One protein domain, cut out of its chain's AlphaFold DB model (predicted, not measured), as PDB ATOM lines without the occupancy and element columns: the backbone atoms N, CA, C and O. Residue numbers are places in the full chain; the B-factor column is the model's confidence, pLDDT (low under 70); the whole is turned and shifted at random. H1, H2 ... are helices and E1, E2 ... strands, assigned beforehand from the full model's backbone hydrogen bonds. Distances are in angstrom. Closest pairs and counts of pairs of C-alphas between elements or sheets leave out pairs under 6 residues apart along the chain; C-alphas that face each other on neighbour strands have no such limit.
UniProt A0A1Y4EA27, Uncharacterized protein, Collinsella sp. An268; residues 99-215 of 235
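What this domain is: This is residues 99 to 215 of the 235 residues of an uncharacterized protein of Collinsella sp. An268 (UniProt A0A1Y4EA27). A long, twisted sheet, E1 E2 E3 E6, curls round helix H1, and near the end of it where E2 begins and E3 ends a smaller sheet, E7 E5 E4 E8, turns away in an L, with H2 packed over one of its faces. The hairpin of E2 and E3 reaches out to a tip at residues 120 and 121, which makes one end of the long axis. The 117 printed residues hold two named helices and eight named strands, in the order E1 E2 E3 E4 E5 E6 H1 E7 H2 E8; the first sheet is antiparallel, the second mixed, and the class is mixed, helices and strands. The whole is compact, with a radius of gyration of the C-alphas of 14.8 A and spans of 46 by 34 by 24 A.

Where its parts are: Find C-alpha 108 at (326.052, 179.335, 254.219); from there E2, residues 108 to 119, runs 33.9 A. E3, residues 122 to 135, returns over 37.9 A to C-alpha 135 at (324.388, 183.333, 253.646). E1 is residues 103 to 105, and E6, residues 161 to 168, is 18.8 A long. H1, residues 170 to 183, measures 20.6 A. In the smaller sheet, E4, residues 139 to 144, and E5, residues 149 to 154, are 16.3 A each; E7 is residues 195 to 198. H2, residues 199 to 207, is 13.7 A long, and E8, residues 212 to 214, ends at C-alpha 214 (326.061, 188.282, 233.213).

How they stand to each other: Begin at E1 E2 E3, a meander, each strand the antiparallel neighbour of the one before: look for N 105 and O 108 at 3.0 A, then N 113 and O 130 at 2.7 A. E6 is an edge strand, antiparallel to E3, with N 131 and O 163 at 2.8 A. H1 on one face makes two layers, a helix layer and a sheet layer; C-alphas 129 and 173, the closest of E3 and H1, are 6.9 A apart. In the other sheet, N 142 and O 151 of the hairpin E4 and E5 are within hydrogen-bond range at 2.8 A, E7 is the antiparallel neighbour of E5, with N 150 and O 197 at 2.8 A, and E8 is parallel to E4, with N 213 and O 141 at 2.9 A. E7, H2, E8 form a split strand-helix-strand unit, two strands running the same way with E5 and E4 between them, its crossover right-handed. H2 runs along the strands at a height over the sheet of 9.2 A; its closest C-alphas to E5, those of Asp 199 and Ile 149, are 4.9 A apart. H1 and H2 are apart. Not every O i to N i+4 pair is within hydrogen-bond range in H1, 8 of 10, or H2, 3 of 5.

The domain as a whole: The C-alphas of Asn 121 and Glu 213, the two farthest apart, are 46.7 A apart. The printed part has no cut. The link from H1 to E7, 11 residues, is long. Mean pLDDT of the printed part is 76.0; look for values under 70 at residues 99 to 101, 116 to 124, 146 to 147 and 186 to 193.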
ATOM      1  N   ARG A  99     345.044 177.429 247.752       50.69
ATOM      2  CA  ARG A  99     344.085 176.341 247.813       50.69
ATOM      3  C   ARG A  99     342.801 177.017 248.247       50.69
ATOM      4  O   ARG A  99     342.691 177.434 249.397       50.69
ATOM      5  N   CYS A 100     341.932 177.254 247.278       51.50
ATOM      6  CA  CYS A 100     340.588 177.740 247.491       51.50
ATOM      7  C   CYS A 100     339.663 176.537 247.371       51.50
ATOM      8  O   CYS A 100     339.764 175.759 246.421       51.50
ATOM      9  N   ASP A 101     338.799 176.365 248.357       68.00
ATOM     10  CA  ASP A 101     337.687 175.425 248.276       68.00
ATOM     11  C   ASP A 101     336.394 176.234 248.249       68.00
ATOM     12  O   ASP A 101     336.376 177.379 248.709       68.00
ATOM     13  N   LEU A 102     335.329 175.654 247.714       74.88
ATOM     14  CA  LEU A 102     334.002 176.250 247.750       74.88
ATOM     15  C   LEU A 102     332.998 175.164 248.099       74.88
ATOM     16  O   LEU A 102     332.905 174.150 247.411       74.88
ATOM     17  N   PHE A 103     332.228 175.381 249.156       77.69
ATOM     18  CA  PHE A 103     331.174 174.455 249.546       77.69
ATOM     19  C   PHE A 103     330.071 175.182 250.304       77.69
ATOM     20  O   PHE A 103     330.259 176.294 250.803       77.69
ATOM     21  N   VAL A 104     328.917 174.531 250.415       80.31
ATOM     22  CA  VAL A 104     327.787 175.034 251.198       80.31
ATOM     23  C   VAL A 104     327.550 174.129 252.389       80.31
ATOM     24  O   VAL A 104     327.508 172.905 252.257       80.31
ATOM     25  N   ALA A 105     327.342 174.739 253.549       78.06
ATOM     26  CA  ALA A 105     326.897 174.042 254.741       78.06
ATOM     27  C   ALA A 105     325.853 174.886 255.480       78.06
ATOM     28  O   ALA A 105     326.089 176.053 255.779       78.06
ATOM     29  N   ASP A 106     324.694 174.283 255.752       81.50
ATOM     30  CA  ASP A 106     323.580 174.911 256.487       81.50
ATOM     31  C   ASP A 106     323.121 176.265 255.900       81.50
ATOM     32  O   ASP A 106     322.876 177.232 256.615       81.50
ATOM     33  N   GLY A 107     323.056 176.358 254.565       82.75
ATOM     34  CA  GLY A 107     322.636 177.581 253.865       82.75
ATOM     35  C   GLY A 107     323.690 178.693 253.823       82.75
ATOM     36  O   GLY A 107     323.400 179.788 253.344       82.75
ATOM     37  N   VAL A 108     324.913 178.417 254.282       85.00
ATOM     38  CA  VAL A 108     326.052 179.335 254.219       85.00
ATOM     39  C   VAL A 108     327.061 178.825 253.199       85.00
ATOM     40  O   VAL A 108     327.504 177.676 253.261       85.00
ATOM     41  N   LEU A 109     327.442 179.695 252.268       87.31
ATOM     42  CA  LEU A 109     328.549 179.476 251.351       87.31
ATOM     43  C   LEU A 109     329.867 179.769 252.066       87.31
ATOM     44  O   LEU A 109     330.048 180.863 252.602       87.31
ATOM     45  N   PHE A 110     330.797 178.819 252.022       82.25
ATOM     46  CA  PHE A 110     332.153 178.961 252.535       82.25
ATOM     47  C   PHE A 110     333.164 178.953 251.393       82.25
ATOM     48  O   PHE A 110     333.184 178.029 250.581       82.25
ATOM     49  N   ALA A 111     334.041 179.953 251.390       83.12
ATOM     50  CA  ALA A 111     335.192 180.066 250.504       83.12
ATOM     51  C   ALA A 111     336.485 180.166 251.339       83.12
ATOM     52  O   ALA A 111     337.008 181.264 251.566       83.12
ATOM     53  N   PRO A 112     336.988 179.047 251.897       77.94
ATOM     54  CA  PRO A 112     338.279 179.035 252.561       77.94
ATOM     55  C   PRO A 112     339.418 179.205 251.555       77.94
ATOM     56  O   PRO A 112     339.447 178.585 250.498       77.94
ATOM     57  N   SER A 113     340.407 179.989 251.951       75.31
ATOM     58  CA  SER A 113     341.691 180.146 251.291       75.31
ATOM     59  C   SER A 113     342.810 179.956 252.309       75.31
ATOM     60  O   SER A 113     342.642 180.181 253.513       75.31
ATOM     61  N   TRP A 114     343.970 179.505 251.841       76.25
ATOM     62  CA  TRP A 114     345.114 179.247 252.705       76.25
ATOM     63  C   TRP A 114     346.399 179.782 252.105       76.25
ATOM     64  O   TRP A 114     346.693 179.570 250.929       76.25
ATOM     65  N   VAL A 115     347.175 180.451 252.954       70.12
ATOM     66  CA  VAL A 115     348.480 181.010 252.612       70.12
ATOM     67  C   VAL A 115     349.511 180.464 253.584       70.12
ATOM     68  O   VAL A 115     349.343 180.560 254.802       70.12
ATOM     69  N   GLU A 116     350.595 179.894 253.065       69.56
ATOM     70  CA  GLU A 116     351.628 179.306 253.909       69.56
ATOM     71  C   GLU A 116     352.335 180.363 254.771       69.56
ATOM     72  O   GLU A 116     352.744 181.428 254.303       69.56
ATOM     73  N   HIS A 117     352.548 180.046 256.050       64.75
ATOM     74  CA  HIS A 117     353.340 180.888 256.932       64.75
ATOM     75  C   HIS A 117     354.822 180.576 256.709       64.75
ATOM     76  O   HIS A 117     355.352 179.576 257.206       64.75
ATOM     77  N   ARG A 118     355.507 181.431 255.943       56.97
ATOM     78  CA  ARG A 118     356.938 181.265 255.657       56.97
ATOM     79  C   ARG A 118     357.780 181.550 256.903       56.97
ATOM     80  O   ARG A 118     357.824 182.680 257.383       56.97
ATOM     81  N   LYS A 119     358.518 180.546 257.387       52.94
ATOM     82  CA  LYS A 119     359.635 180.750 258.326       52.94
ATOM     83  C   LYS A 119     360.950 180.888 257.558       52.94
ATOM     84  O   LYS A 119     361.101 180.343 256.468       52.94
ATOM     85  N   LYS A 120     361.928 181.577 258.162       42.78
ATOM     86  CA  LYS A 120     363.265 181.846 257.592       42.78
ATOM     87  C   LYS A 120     363.990 180.593 257.051       42.78
ATOM     88  O   LYS A 120     364.783 180.742 256.131       42.78
ATOM     89  N   ASN A 121     363.685 179.393 257.569       37.34
ATOM     90  CA  ASN A 121     364.412 178.145 257.281       37.34
ATOM     91  C   ASN A 121     363.532 176.970 256.786       37.34
ATOM     92  O   ASN A 121     363.937 175.820 256.929       37.34
ATOM     93  N   GLY A 122     362.340 177.209 256.226       52.16
ATOM     94  CA  GLY A 122     361.551 176.135 255.600       52.16
ATOM     95  C   GLY A 122     360.035 176.290 255.703       52.16
ATOM     96  O   GLY A 122     359.523 177.258 256.273       52.16
ATOM     97  N   THR A 123     359.334 175.307 255.137       57.00
ATOM     98  CA  THR A 123     357.876 175.157 255.188       57.00
ATOM     99  C   THR A 123     357.470 174.603 256.552       57.00
ATOM    100  O   THR A 123     358.008 173.603 257.025       57.00
ATOM    101  N   SER A 124     356.544 175.274 257.241       66.62
ATOM    102  CA  SER A 124     356.055 174.790 258.545       66.62
ATOM    103  C   SER A 124     354.889 173.808 258.404       66.62
ATOM    104  O   SER A 124     354.422 173.262 259.404       66.62
ATOM    105  N   GLY A 125     354.371 173.641 257.179       70.94
ATOM    106  CA  GLY A 125     353.107 172.958 256.900       70.94
ATOM    107  C   GLY A 125     351.879 173.703 257.440       70.94
ATOM    108  O   GLY A 125     350.751 173.287 257.195       70.94
ATOM    109  N   LYS A 126     352.086 174.807 258.166       76.44
ATOM    110  CA  LYS A 126     351.064 175.641 258.786       76.44
ATOM    111  C   LYS A 126     351.047 177.008 258.118       76.44
ATOM    112  O   LYS A 126     352.067 177.526 257.664       76.44
ATOM    113  N   GLY A 127     349.866 177.593 258.075       76.81
ATOM    114  CA  GLY A 127     349.609 178.833 257.375       76.81
ATOM    115  C   GLY A 127     348.553 179.678 258.052       76.81
ATOM    116  O   GLY A 127     348.181 179.465 259.211       76.81
ATOM    117  N   ILE A 128     348.114 180.675 257.304       74.75
ATOM    118  CA  ILE A 128     346.965 181.503 257.610       74.75
ATOM    119  C   ILE A 128     345.815 180.952 256.775       74.75
ATOM    120  O   ILE A 128     345.887 180.947 255.550       74.75
ATOM    121  N   VAL A 129     344.777 180.472 257.451       75.81
ATOM    122  CA  VAL A 129     343.492 180.146 256.839       75.81
ATOM    123  C   VAL A 129     342.634 181.403 256.902       75.81
ATOM    124  O   VAL A 129     342.433 181.963 257.986       75.81
ATOM    125  N   ARG A 130     342.116 181.833 255.758       79.19
ATOM    126  CA  ARG A 130     341.079 182.856 255.653       79.19
ATOM    127  C   ARG A 130     339.805 182.172 255.179       79.19
ATOM    128  O   ARG A 130     339.816 181.517 254.150       79.19
ATOM    129  N   ILE A 131     338.726 182.305 255.932       80.62
ATOM    130  CA  ILE A 131     337.426 181.719 255.616       80.62
ATOM    131  C   ILE A 131     336.469 182.868 255.356       80.62
ATOM    132  O   ILE A 131     336.110 183.578 256.297       80.62
ATOM    133  N   SER A 132     336.080 183.035 254.098       84.00
ATOM    134  CA  SER A 132     334.993 183.927 253.714       84.00
ATOM    135  C   SER A 132     333.683 183.149 253.762       84.00
ATOM    136  O   SER A 132     333.607 182.032 253.251       84.00
ATOM    137  N   ALA A 133     332.673 183.704 254.423       85.75
ATOM    138  CA  ALA A 133     331.390 183.051 254.631       85.75
ATOM    139  C   ALA A 133     330.232 184.021 254.393       85.75
ATOM    140  O   ALA A 133     330.240 185.138 254.912       85.75
ATOM    141  N   ILE A 134     329.230 183.589 253.634       86.31
ATOM    142  CA  ILE A 134     328.055 184.397 253.291       86.31
ATOM    143  C   ILE A 134     326.801 183.521 253.243       86.31
ATOM    144  O   ILE A 134     326.845 182.401 252.739       86.31
ATOM    145  N   SER A 135     325.683 184.014 253.784       89.00
ATOM    146  CA  SER A 135     324.388 183.333 253.646       89.00
ATOM    147  C   SER A 135     323.961 183.337 252.179       89.00
ATOM    148  O   SER A 135     324.092 184.362 251.510       89.00
ATOM    149  N   LEU A 136     323.434 182.221 251.671       88.56
ATOM    150  CA  LEU A 136     322.982 182.133 250.276       88.56
ATOM    151  C   LEU A 136     321.895 183.165 249.951       88.56
ATOM    152  O   LEU A 136     321.875 183.708 248.853       88.56
ATOM    153  N   GLU A 137     321.037 183.486 250.922       90.12
ATOM    154  CA  GLU A 137     319.987 184.505 250.780       90.12
ATOM    155  C   GLU A 137     320.542 185.926 250.577       90.12
ATOM    156  O   GLU A 137     319.854 186.804 250.062       90.12
ATOM    157  N   ASP A 138     321.787 186.148 251.003       88.00
ATOM    158  CA  ASP A 138     322.483 187.427 250.928       88.00
ATOM    159  C   ASP A 138     323.521 187.452 249.807       88.00
ATOM    160  O   ASP A 138     324.192 188.466 249.633       88.00
ATOM    161  N   ALA A 139     323.667 186.368 249.045       89.00
ATOM    162  CA  ALA A 139     324.660 186.240 247.993       89.00
ATOM    163  C   ALA A 139     324.050 186.518 246.613       89.00
ATOM    164  O   ALA A 139     322.995 185.993 246.261       89.00
ATOM    165  N   ARG A 140     324.758 187.298 245.791       89.31
ATOM    166  CA  ARG A 140     324.447 187.454 244.366       89.31
ATOM    167  C   ARG A 140     325.702 187.344 243.522       89.31
ATOM    168  O   ARG A 140     326.711 187.954 243.857       89.31
ATOM    169  N   GLY A 141     325.638 186.565 242.451       87.38
ATOM    170  CA  GLY A 141     326.737 186.344 241.523       87.38
ATOM    171  C   GLY A 141     326.705 187.300 240.332       87.38
ATOM    172  O   GLY A 141     325.642 187.594 239.790       87.38
ATOM    173  N   TYR A 142     327.880 187.719 239.875       84.75
ATOM    174  CA  TYR A 142     328.084 188.425 238.614       84.75
ATOM    175  C   TYR A 142     329.156 187.697 237.816       84.75
ATOM    176  O   TYR A 142     330.324 187.663 238.206       84.75
ATOM    177  N   HIS A 143     328.763 187.085 236.708       85.69
ATOM    178  CA  HIS A 143     329.654 186.312 235.862       85.69
ATOM    179  C   HIS A 143     330.276 187.197 234.784       85.69
ATOM    180  O   HIS A 143     329.583 187.698 233.898       85.69
ATOM    181  N   ASN A 144     331.598 187.337 234.827       78.25
ATOM    182  CA  ASN A 144     332.375 187.954 233.769       78.25
ATOM    183  C   ASN A 144     333.038 186.868 232.909       78.25
ATOM    184  O   ASN A 144     334.134 186.394 233.213       78.25
ATOM    185  N   LYS A 145     332.390 186.522 231.789       75.19
ATOM    186  CA  LYS A 145     332.882 185.521 230.821       75.19
ATOM    187  C   LYS A 145     334.266 185.841 230.257       75.19
ATOM    188  O   LYS A 145     335.003 184.937 229.884       75.19
ATOM    189  N   LYS A 146     334.616 187.127 230.145       69.44
ATOM    190  CA  LYS A 146     335.903 187.554 229.583       69.44
ATOM    191  C   LYS A 146     337.052 187.296 230.554       69.44
ATOM    192  O   LYS A 146     338.163 187.011 230.119       69.44
ATOM    193  N   GLU A 147     336.790 187.440 231.848       67.44
ATOM    194  CA  GLU A 147     337.776 187.225 232.909       67.44
ATOM    195  C   GLU A 147     337.771 185.786 233.437       67.44
ATOM    196  O   GLU A 147     338.725 185.397 234.102       67.44
ATOM    197  N   GLY A 148     336.733 185.000 233.126       73.88
ATOM    198  CA  GLY A 148     336.563 183.643 233.647       73.88
ATOM    199  C   GLY A 148     336.327 183.631 235.159       73.88
ATOM    200  O   GLY A 148     336.780 182.726 235.858       73.88
ATOM    201  N   ILE A 149     335.675 184.678 235.683       75.94
ATOM    202  CA  ILE A 149     335.439 184.880 237.117       75.94
ATOM    203  C   ILE A 149     333.953 185.142 237.359       75.94
ATOM    204  O   ILE A 149     333.310 185.912 236.638       75.94
ATOM    205  N   VAL A 150     333.418 184.533 238.413       81.06
ATOM    206  CA  VAL A 150     332.130 184.871 239.016       81.06
ATOM    207  C   VAL A 150     332.389 185.611 240.326       81.06
ATOM    208  O   VAL A 150     333.033 185.099 241.240       81.06
ATOM    209  N   TRP A 151     331.884 186.835 240.419       84.62
ATOM    210  CA  TRP A 151     331.971 187.664 241.615       84.62
ATOM    211  C   TRP A 151     330.724 187.477 242.467       84.62
ATOM    212  O   TRP A 151     329.626 187.800 242.027       84.62
ATOM    213  N   ILE A 152     330.878 186.978 243.686       85.88
ATOM    214  CA  ILE A 152     329.791 186.831 244.653       85.88
ATOM    215  C   ILE A 152     329.816 188.040 245.581       85.88
ATOM    216  O   ILE A 152     330.806 188.280 246.276       85.88
ATOM    217  N   ILE A 153     328.723 188.797 245.601       83.69
ATOM    218  CA  ILE A 153     328.632 190.069 246.310       83.69
ATOM    219  C   ILE A 153     327.492 190.038 247.336       83.69
ATOM    220  O   ILE A 153     326.368 189.654 246.985       83.69
ATOM    221  N   PRO A 154     327.746 190.459 248.592       83.75
ATOM    222  CA  PRO A 154     326.716 190.570 249.608       83.75
ATOM    223  C   PRO A 154     325.657 191.616 249.255       83.75
ATOM    224  O   PRO A 154     325.966 192.754 248.908       83.75
ATOM    225  N   GLN A 155     324.390 191.234 249.401       83.50
ATOM    226  CA  GLN A 155     323.230 192.110 249.215       83.50
ATOM    227  C   GLN A 155     322.962 192.998 250.435       83.50
ATOM    228  O   GLN A 155     322.331 194.047 250.315       83.50
ATOM    229  N   ARG A 156     323.455 192.603 251.615       78.62
ATOM    230  CA  ARG A 156     323.366 193.388 252.851       78.62
ATOM    231  C   ARG A 156     324.758 193.701 253.381       78.62
ATOM    232  O   ARG A 156     325.638 192.839 253.407       78.62
ATOM    233  N   GLN A 157     324.949 194.927 253.858       74.69
ATOM    234  CA  GLN A 157     326.207 195.331 254.477       74.69
ATOM    235  C   GLN A 157     326.521 194.430 255.680       74.69
ATOM    236  O   GLN A 157     325.676 194.196 256.543       74.69
ATOM    237  N   GLY A 158     327.747 193.906 255.728       73.88
ATOM    238  CA  GLY A 158     328.190 193.003 256.790       73.88
ATOM    239  C   GLY A 158     327.653 191.569 256.701       73.88
ATOM    240  O   GLY A 158     327.887 190.805 257.637       73.88
ATOM    241  N   ALA A 159     326.959 191.187 255.618       80.31
ATOM    242  CA  ALA A 159     326.548 189.796 255.392       80.31
ATOM    243  C   ALA A 159     327.733 188.877 255.062       80.31
ATOM    244  O   ALA A 159     327.745 187.716 255.471       80.31
ATOM    245  N   LEU A 160     328.750 189.404 254.376       81.06
ATOM    246  CA  LEU A 160     330.009 188.702 254.161       81.06
ATOM    247  C   LEU A 160     330.849 188.748 255.443       81.06
ATOM    248  O   LEU A 160     331.140 189.813 255.995       81.06
ATOM    249  N   ARG A 161     331.206 187.568 255.940       81.00
ATOM    250  CA  ARG A 161     332.019 187.376 257.137       81.00
ATOM    251  C   ARG A 161     333.375 186.829 256.747       81.00
ATOM    252  O   ARG A 161     333.455 185.754 256.169       81.00
ATOM    253  N   ASP A 162     334.425 187.518 257.170       77.62
ATOM    254  CA  ASP A 162     335.790 187.032 257.025       77.62
ATOM    255  C   ASP A 162     336.378 186.608 258.366       77.62
ATOM    256  O   ASP A 162     336.428 187.367 259.341       77.62
ATOM    257  N   VAL A 163     336.862 185.370 258.398       80.44
ATOM    258  CA  VAL A 163     337.464 184.759 259.576       80.44
ATOM    259  C   VAL A 163     338.899 184.365 259.271       80.44
ATOM    260  O   VAL A 163     339.171 183.531 258.416       80.44
ATOM    261  N   TRP A 164     339.828 184.928 260.037       80.50
ATOM    262  CA  TRP A 164     341.257 184.674 259.890       80.50
ATOM    263  C   TRP A 164     341.749 183.803 261.045       80.50
ATOM    264  O   TRP A 164     341.454 184.077 262.218       80.50
ATOM    265  N   ARG A 165     342.494 182.741 260.734       76.25
ATOM    266  CA  ARG A 165     343.088 181.824 261.715       76.25
ATOM    267  C   ARG A 165     344.525 181.503 261.319       76.25
ATOM    268  O   ARG A 165     344.783 181.006 260.231       76.25
ATOM    269  N   GLN A 166     345.468 181.796 262.207       79.56
ATOM    270  CA  GLN A 166     346.887 181.516 261.987       79.56
ATOM    271  C   GLN A 166     347.280 180.171 262.602       79.56
ATOM    272  O   GLN A 166     346.679 179.733 263.579       79.56
ATOM    273  N   GLY A 167     348.331 179.546 262.069       77.94
ATOM    274  CA  GLY A 167     348.916 178.332 262.637       77.94
ATOM    275  C   GLY A 167     348.186 177.041 262.264       77.94
ATOM    276  O   GLY A 167     348.438 176.013 262.895       77.94
ATOM    277  N   HIS A 168     347.334 177.089 261.239       79.38
ATOM    278  CA  HIS A 168     346.521 175.964 260.790       79.38
ATOM    279  C   HIS A 168     347.009 175.386 259.469       79.38
ATOM    280  O   HIS A 168     347.551 176.096 258.614       79.38
ATOM    281  N   ARG A 169     346.816 174.082 259.304       76.75
ATOM    282  CA  ARG A 169     347.083 173.397 258.036       76.75
ATOM    283  C   ARG A 169     345.872 173.497 257.108       76.75
ATOM    284  O   ARG A 169     344.754 173.711 257.565       76.75
ATOM    285  N   TRP A 170     346.082 173.286 255.809       72.31
ATOM    286  CA  TRP A 170     344.985 173.236 254.837       72.31
ATOM    287  C   TRP A 170     343.937 172.168 255.186       72.31
ATOM    288  O   TRP A 170     342.742 172.441 255.167       72.31
ATOM    289  N   ASP A 171     344.382 170.975 255.579       74.62
ATOM    290  CA  ASP A 171     343.518 169.853 255.957       74.62
ATOM    291  C   ASP A 171     342.638 170.140 257.189       74.62
ATOM    292  O   ASP A 171     341.604 169.507 257.377       74.62
ATOM    293  N   GLU A 172     342.986 171.152 257.987       76.38
ATOM    294  CA  GLU A 172     342.211 171.575 259.157       76.38
ATOM    295  C   GLU A 172     341.090 172.578 258.805       76.38
ATOM    296  O   GLU A 172     340.242 172.860 259.655       76.38
ATOM    297  N   CYS A 173     341.043 173.114 257.574       73.88
ATOM    298  CA  CYS A 173     340.086 174.162 257.182       73.88
ATOM    299  C   CYS A 173     338.627 173.723 257.332       73.88
ATOM    300  O   CYS A 173     337.791 174.501 257.791       73.88
ATOM    301  N   ARG A 174     338.318 172.466 256.993       72.56
ATOM    302  CA  ARG A 174     336.957 171.921 257.091       72.56
ATOM    303  C   ARG A 174     336.462 171.908 258.537       72.56
ATOM    304  O   ARG A 174     335.408 172.462 258.832       72.56
ATOM    305  N   ALA A 175     337.283 171.397 259.452       77.12
ATOM    306  CA  ALA A 175     336.977 171.388 260.881       77.12
ATOM    307  C   ALA A 175     336.844 172.809 261.465       77.12
ATOM    308  O   ALA A 175     336.108 173.023 262.430       77.12
ATOM    309  N   LEU A 176     337.549 173.800 260.904       80.62
ATOM    310  CA  LEU A 176     337.366 175.205 261.280       80.62
ATOM    311  C   LEU A 176     336.003 175.747 260.832       80.62
ATOM    312  O   LEU A 176     335.348 176.419 261.626       80.62
ATOM    313  N   CYS A 177     335.558 175.437 259.613       76.69
ATOM    314  CA  CYS A 177     334.250 175.866 259.109       76.69
ATOM    315  C   CYS A 177     333.102 175.237 259.912       76.69
ATOM    316  O   CYS A 177     332.185 175.938 260.327       76.69
ATOM    317  N   GLU A 178     333.201 173.949 260.246       76.75
ATOM    318  CA  GLU A 178     332.230 173.267 261.115       76.75
ATOM    319  C   GLU A 178     332.086 173.947 262.483       76.75
ATOM    320  O   GLU A 178     330.974 174.165 262.970       76.75
ATOM    321  N   LYS A 179     333.208 174.335 263.101       83.00
ATOM    322  CA  LYS A 179     333.196 175.067 264.377       83.00
ATOM    323  C   LYS A 179     332.525 176.433 264.249       83.00
ATOM    324  O   LYS A 179     331.881 176.869 265.200       83.00
ATOM    325  N   LEU A 180     332.667 177.103 263.105       82.38
ATOM    326  CA  LEU A 180     332.014 178.389 262.847       82.38
ATOM    327  C   LEU A 180     330.496 178.242 262.700       82.38
ATOM    328  O   LEU A 180     329.765 179.076 263.223       82.38
ATOM    329  N   ILE A 181     330.020 177.166 262.074       78.44
ATOM    330  CA  ILE A 181     328.582 176.857 261.999       78.44
ATOM    331  C   ILE A 181     328.019 176.620 263.407       78.44
ATOM    332  O   ILE A 181     326.967 177.140 263.766       78.44
ATOM    333  N   GLN A 182     328.744 175.871 264.242       76.25
ATOM    334  CA  GLN A 182     328.292 175.525 265.594       76.25
ATOM    335  C   GLN A 182     328.340 176.702 266.577       76.25
ATOM    336  O   GLN A 182     327.460 176.823 267.428       76.25
ATOM    337  N   GLY A 183     329.381 177.534 266.495       71.88
ATOM    338  CA  GLY A 183     329.625 178.650 267.416       71.88
ATOM    339  C   GLY A 183     329.083 180.002 266.947       71.88
ATOM    340  O   GLY A 183     329.161 180.974 267.697       71.88
ATOM    341  N   GLY A 184     328.551 180.070 265.725       72.06
ATOM    342  CA  GLY A 184     328.194 181.313 265.054       72.06
ATOM    343  C   GLY A 184     329.389 181.976 264.360       72.06
ATOM    344  O   GLY A 184     330.532 181.939 264.826       72.06
ATOM    345  N   ILE A 185     329.113 182.619 263.226       74.06
ATOM    346  CA  ILE A 185     330.131 183.261 262.392       74.06
ATOM    347  C   ILE A 185     330.276 184.724 262.816       74.06
ATOM    348  O   ILE A 185     329.542 185.602 262.366       74.06
ATOM    349  N   GLN A 186     331.236 184.998 263.698       66.12
ATOM    350  CA  GLN A 186     331.607 186.368 264.052       66.12
ATOM    351  C   GLN A 186     332.718 186.868 263.119       66.12
ATOM    352  O   GLN A 186     333.831 186.340 263.130       66.12
ATOM    353  N   GLY A 187     332.410 187.884 262.310       56.47
ATOM    354  CA  GLY A 187     333.384 188.573 261.459       56.47
ATOM    355  C   GLY A 187     334.084 189.713 262.203       56.47
ATOM    356  O   GLY A 187     333.473 190.374 263.042       56.47
ATOM    357  N   LYS A 188     335.359 189.962 261.889       53.91
ATOM    358  CA  LYS A 188     336.015 191.239 262.221       53.91
ATOM    359  C   LYS A 188     335.719 192.237 261.097       53.91
ATOM    360  O   LYS A 188     335.633 191.828 259.947       53.91
ATOM    361  N   GLY A 189     335.515 193.506 261.446       47.16
ATOM    362  CA  GLY A 189     334.873 194.543 260.620       47.16
ATOM    363  C   GLY A 189     335.551 194.982 259.314       47.16
ATOM    364  O   GLY A 189     335.079 195.948 258.738       47.16
ATOM    365  N   ASP A 190     336.565 194.270 258.825       54.31
ATOM    366  CA  ASP A 190     337.268 194.565 257.569       54.31
ATOM    367  C   ASP A 190     337.227 193.330 256.653       54.31
ATOM    368  O   ASP A 190     338.259 192.742 256.322       54.31
ATOM    369  N   ALA A 191     336.021 192.850 256.337       57.38
ATOM    370  CA  ALA A 191     335.862 191.802 255.332       57.38
ATOM    371  C   ALA A 191     336.086 192.390 253.931       57.38
ATOM    372  O   ALA A 191     335.728 193.548 253.691       57.38
ATOM    373  N   ASP A 192     336.635 191.595 253.009       62.53
ATOM    374  CA  ASP A 192     336.619 191.976 251.594       62.53
ATOM    375  C   ASP A 192     335.162 192.230 251.176       62.53
ATOM    376  O   ASP A 192     334.247 191.591 251.704       62.53
ATOM    377  N   PRO A 193     334.901 193.147 250.234       66.69
ATOM    378  CA  PRO A 193     333.533 193.447 249.830       66.69
ATOM    379  C   PRO A 193     332.899 192.351 248.958       66.69
ATOM    380  O   PRO A 193     331.712 192.447 248.660       66.69
ATOM    381  N   PHE A 194     333.649 191.327 248.536       74.44
ATOM    382  CA  PHE A 194     333.192 190.274 247.622       74.44
ATOM    383  C   PHE A 194     334.006 188.977 247.767       74.44
ATOM    384  O   PHE A 194     335.093 188.968 248.342       74.44
ATOM    385  N   ILE A 195     333.500 187.891 247.176       78.69
ATOM    386  CA  ILE A 195     334.231 186.635 246.948       78.69
ATOM    387  C   ILE A 195     334.389 186.451 245.432       78.69
ATOM    388  O   ILE A 195     333.398 186.422 244.710       78.69
ATOM    389  N   GLY A 196     335.621 186.322 244.940       77.62
ATOM    390  CA  GLY A 196     335.890 185.959 243.544       77.62
ATOM    391  C   GLY A 196     336.103 184.455 243.402       77.62
ATOM    392  O   GLY A 196     336.962 183.896 244.086       77.62
ATOM    393  N   VAL A 197     335.349 183.803 242.517       76.81
ATOM    394  CA  VAL A 197     335.509 182.376 242.194       76.81
ATOM    395  C   VAL A 197     335.658 182.177 240.691       76.81
ATOM    396  O   VAL A 197     335.171 182.980 239.903       76.81
ATOM    397  N   GLU A 198     336.364 181.130 240.278       75.25
ATOM    398  CA  GLU A 198     336.550 180.822 238.854       75.25
ATOM    399  C   GLU A 198     335.206 180.412 238.203       75.25
ATOM    400  O   GLU A 198     334.306 179.884 238.860       75.25
ATOM    401  N   ASP A 199     335.040 180.653 236.905       77.94
ATOM    402  CA  ASP A 199     333.813 180.321 236.157       77.94
ATOM    403  C   ASP A 199     333.475 178.819 236.132       77.94
ATOM    404  O   ASP A 199     332.320 178.442 235.942       77.94
ATOM    405  N   VAL A 200     334.439 177.947 236.426       74.19
ATOM    406  CA  VAL A 200     334.215 176.501 236.585       74.19
ATOM    407  C   VAL A 200     333.230 176.156 237.701       74.19
ATOM    408  O   VAL A 200     332.654 175.068 237.687       74.19
ATOM    409  N   PHE A 201     333.023 177.069 238.652       75.00
ATOM    410  CA  PHE A 201     332.038 176.924 239.719       75.00
ATOM    411  C   PHE A 201     330.649 177.425 239.335       75.00
ATOM    412  O   PHE A 201     329.734 177.290 240.140       75.00
ATOM    413  N   LEU A 202     330.469 178.005 238.145       83.25
ATOM    414  CA  LEU A 202     329.209 178.621 237.736       83.25
ATOM    415  C   LEU A 202     328.025 177.660 237.903       83.25
ATOM    416  O   LEU A 202     327.051 178.016 238.558       83.25
ATOM    417  N   ASP A 203     328.143 176.432 237.389       82.88
ATOM    418  CA  ASP A 203     327.086 175.415 237.488       82.88
ATOM    419  C   ASP A 203     326.739 175.101 238.951       82.88
ATOM    420  O   ASP A 203     325.568 175.048 239.319       82.88
ATOM    421  N   PHE A 204     327.763 174.964 239.801       82.00
ATOM    422  CA  PHE A 204     327.588 174.713 241.231       82.00
ATOM    423  C   PHE A 204     326.888 175.883 241.930       82.00
ATOM    424  O   PHE A 204     325.970 175.662 242.713       82.00
ATOM    425  N   LEU A 205     327.284 177.126 241.635       87.12
ATOM    426  CA  LEU A 205     326.674 178.331 242.203       87.12
ATOM    427  C   LEU A 205     325.189 178.452 241.823       87.12
ATOM    428  O   LEU A 205     324.369 178.828 242.663       87.12
ATOM    429  N   VAL A 206     324.840 178.106 240.581       87.56
ATOM    430  CA  VAL A 206     323.445 178.054 240.118       87.56
ATOM    431  C   VAL A 206     322.676 176.947 240.843       87.56
ATOM    432  O   VAL A 206     321.561 177.185 241.303       87.56
ATOM    433  N   GLU A 207     323.269 175.761 240.996       86.19
ATOM    434  CA  GLU A 207     322.649 174.609 241.663       86.19
ATOM    435  C   GLU A 207     322.319 174.885 243.138       86.19
ATOM    436  O   GLU A 207     321.234 174.542 243.611       86.19
ATOM    437  N   ILE A 208     323.219 175.559 243.861       83.88
ATOM    438  CA  ILE A 208     322.989 175.955 245.261       83.88
ATOM    439  C   ILE A 208     322.051 177.166 245.398       83.88
ATOM    440  O   ILE A 208     321.756 177.581 246.518       83.88
ATOM    441  N   GLY A 209     321.564 177.721 244.284       85.19
ATOM    442  CA  GLY A 209     320.530 178.752 244.263       85.19
ATOM    443  C   GLY A 209     321.032 180.191 244.370       85.19
ATOM    444  O   GLY A 209     320.239 181.066 244.712       85.19
ATOM    445  N   ILE A 210     322.309 180.468 244.082       88.19
ATOM    446  CA  ILE A 210     322.799 181.851 243.992       88.19
ATOM    447  C   ILE A 210     322.302 182.458 242.672       88.19
ATOM    448  O   ILE A 210     322.594 181.909 241.609       88.19
ATOM    449  N   PRO A 211     321.590 183.600 242.688       88.31
ATOM    450  CA  PRO A 211     321.213 184.292 241.461       88.31
ATOM    451  C   PRO A 211     322.457 184.860 240.776       88.31
ATOM    452  O   PRO A 211     323.215 185.594 241.414       88.31
ATOM    453  N   ILE A 212     322.656 184.559 239.490       88.62
ATOM    454  CA  ILE A 212     323.825 185.011 238.724       88.62
ATOM    455  C   ILE A 212     323.387 185.874 237.546       88.62
ATOM    456  O   ILE A 212     322.564 185.456 236.735       88.62
ATOM    457  N   GLU A 213     323.970 187.064 237.442       88.81
ATOM    458  CA  GLU A 213     323.816 187.960 236.296       88.81
ATOM    459  C   GLU A 213     325.070 187.934 235.418       88.81
ATOM    460  O   GLU A 213     326.186 187.778 235.914       88.81
ATOM    461  N   GLU A 214     324.913 188.101 234.104       84.25
ATOM    462  CA  GLU A 214     326.061 188.282 233.213       84.25
ATOM    463  C   GLU A 214     326.544 189.733 233.267       84.25
ATOM    464  O   GLU A 214     325.807 190.662 232.942       84.25
ATOM    465  N   ALA A 215     327.805 189.926 233.652       71.75
ATOM    466  CA  ALA A 215     328.458 191.224 233.662       71.75
ATOM    467  C   ALA A 215     329.299 191.387 232.389       71.75
ATOM    468  O   ALA A 215     330.312 190.715 232.192       71.75
TER     469      ALA A 215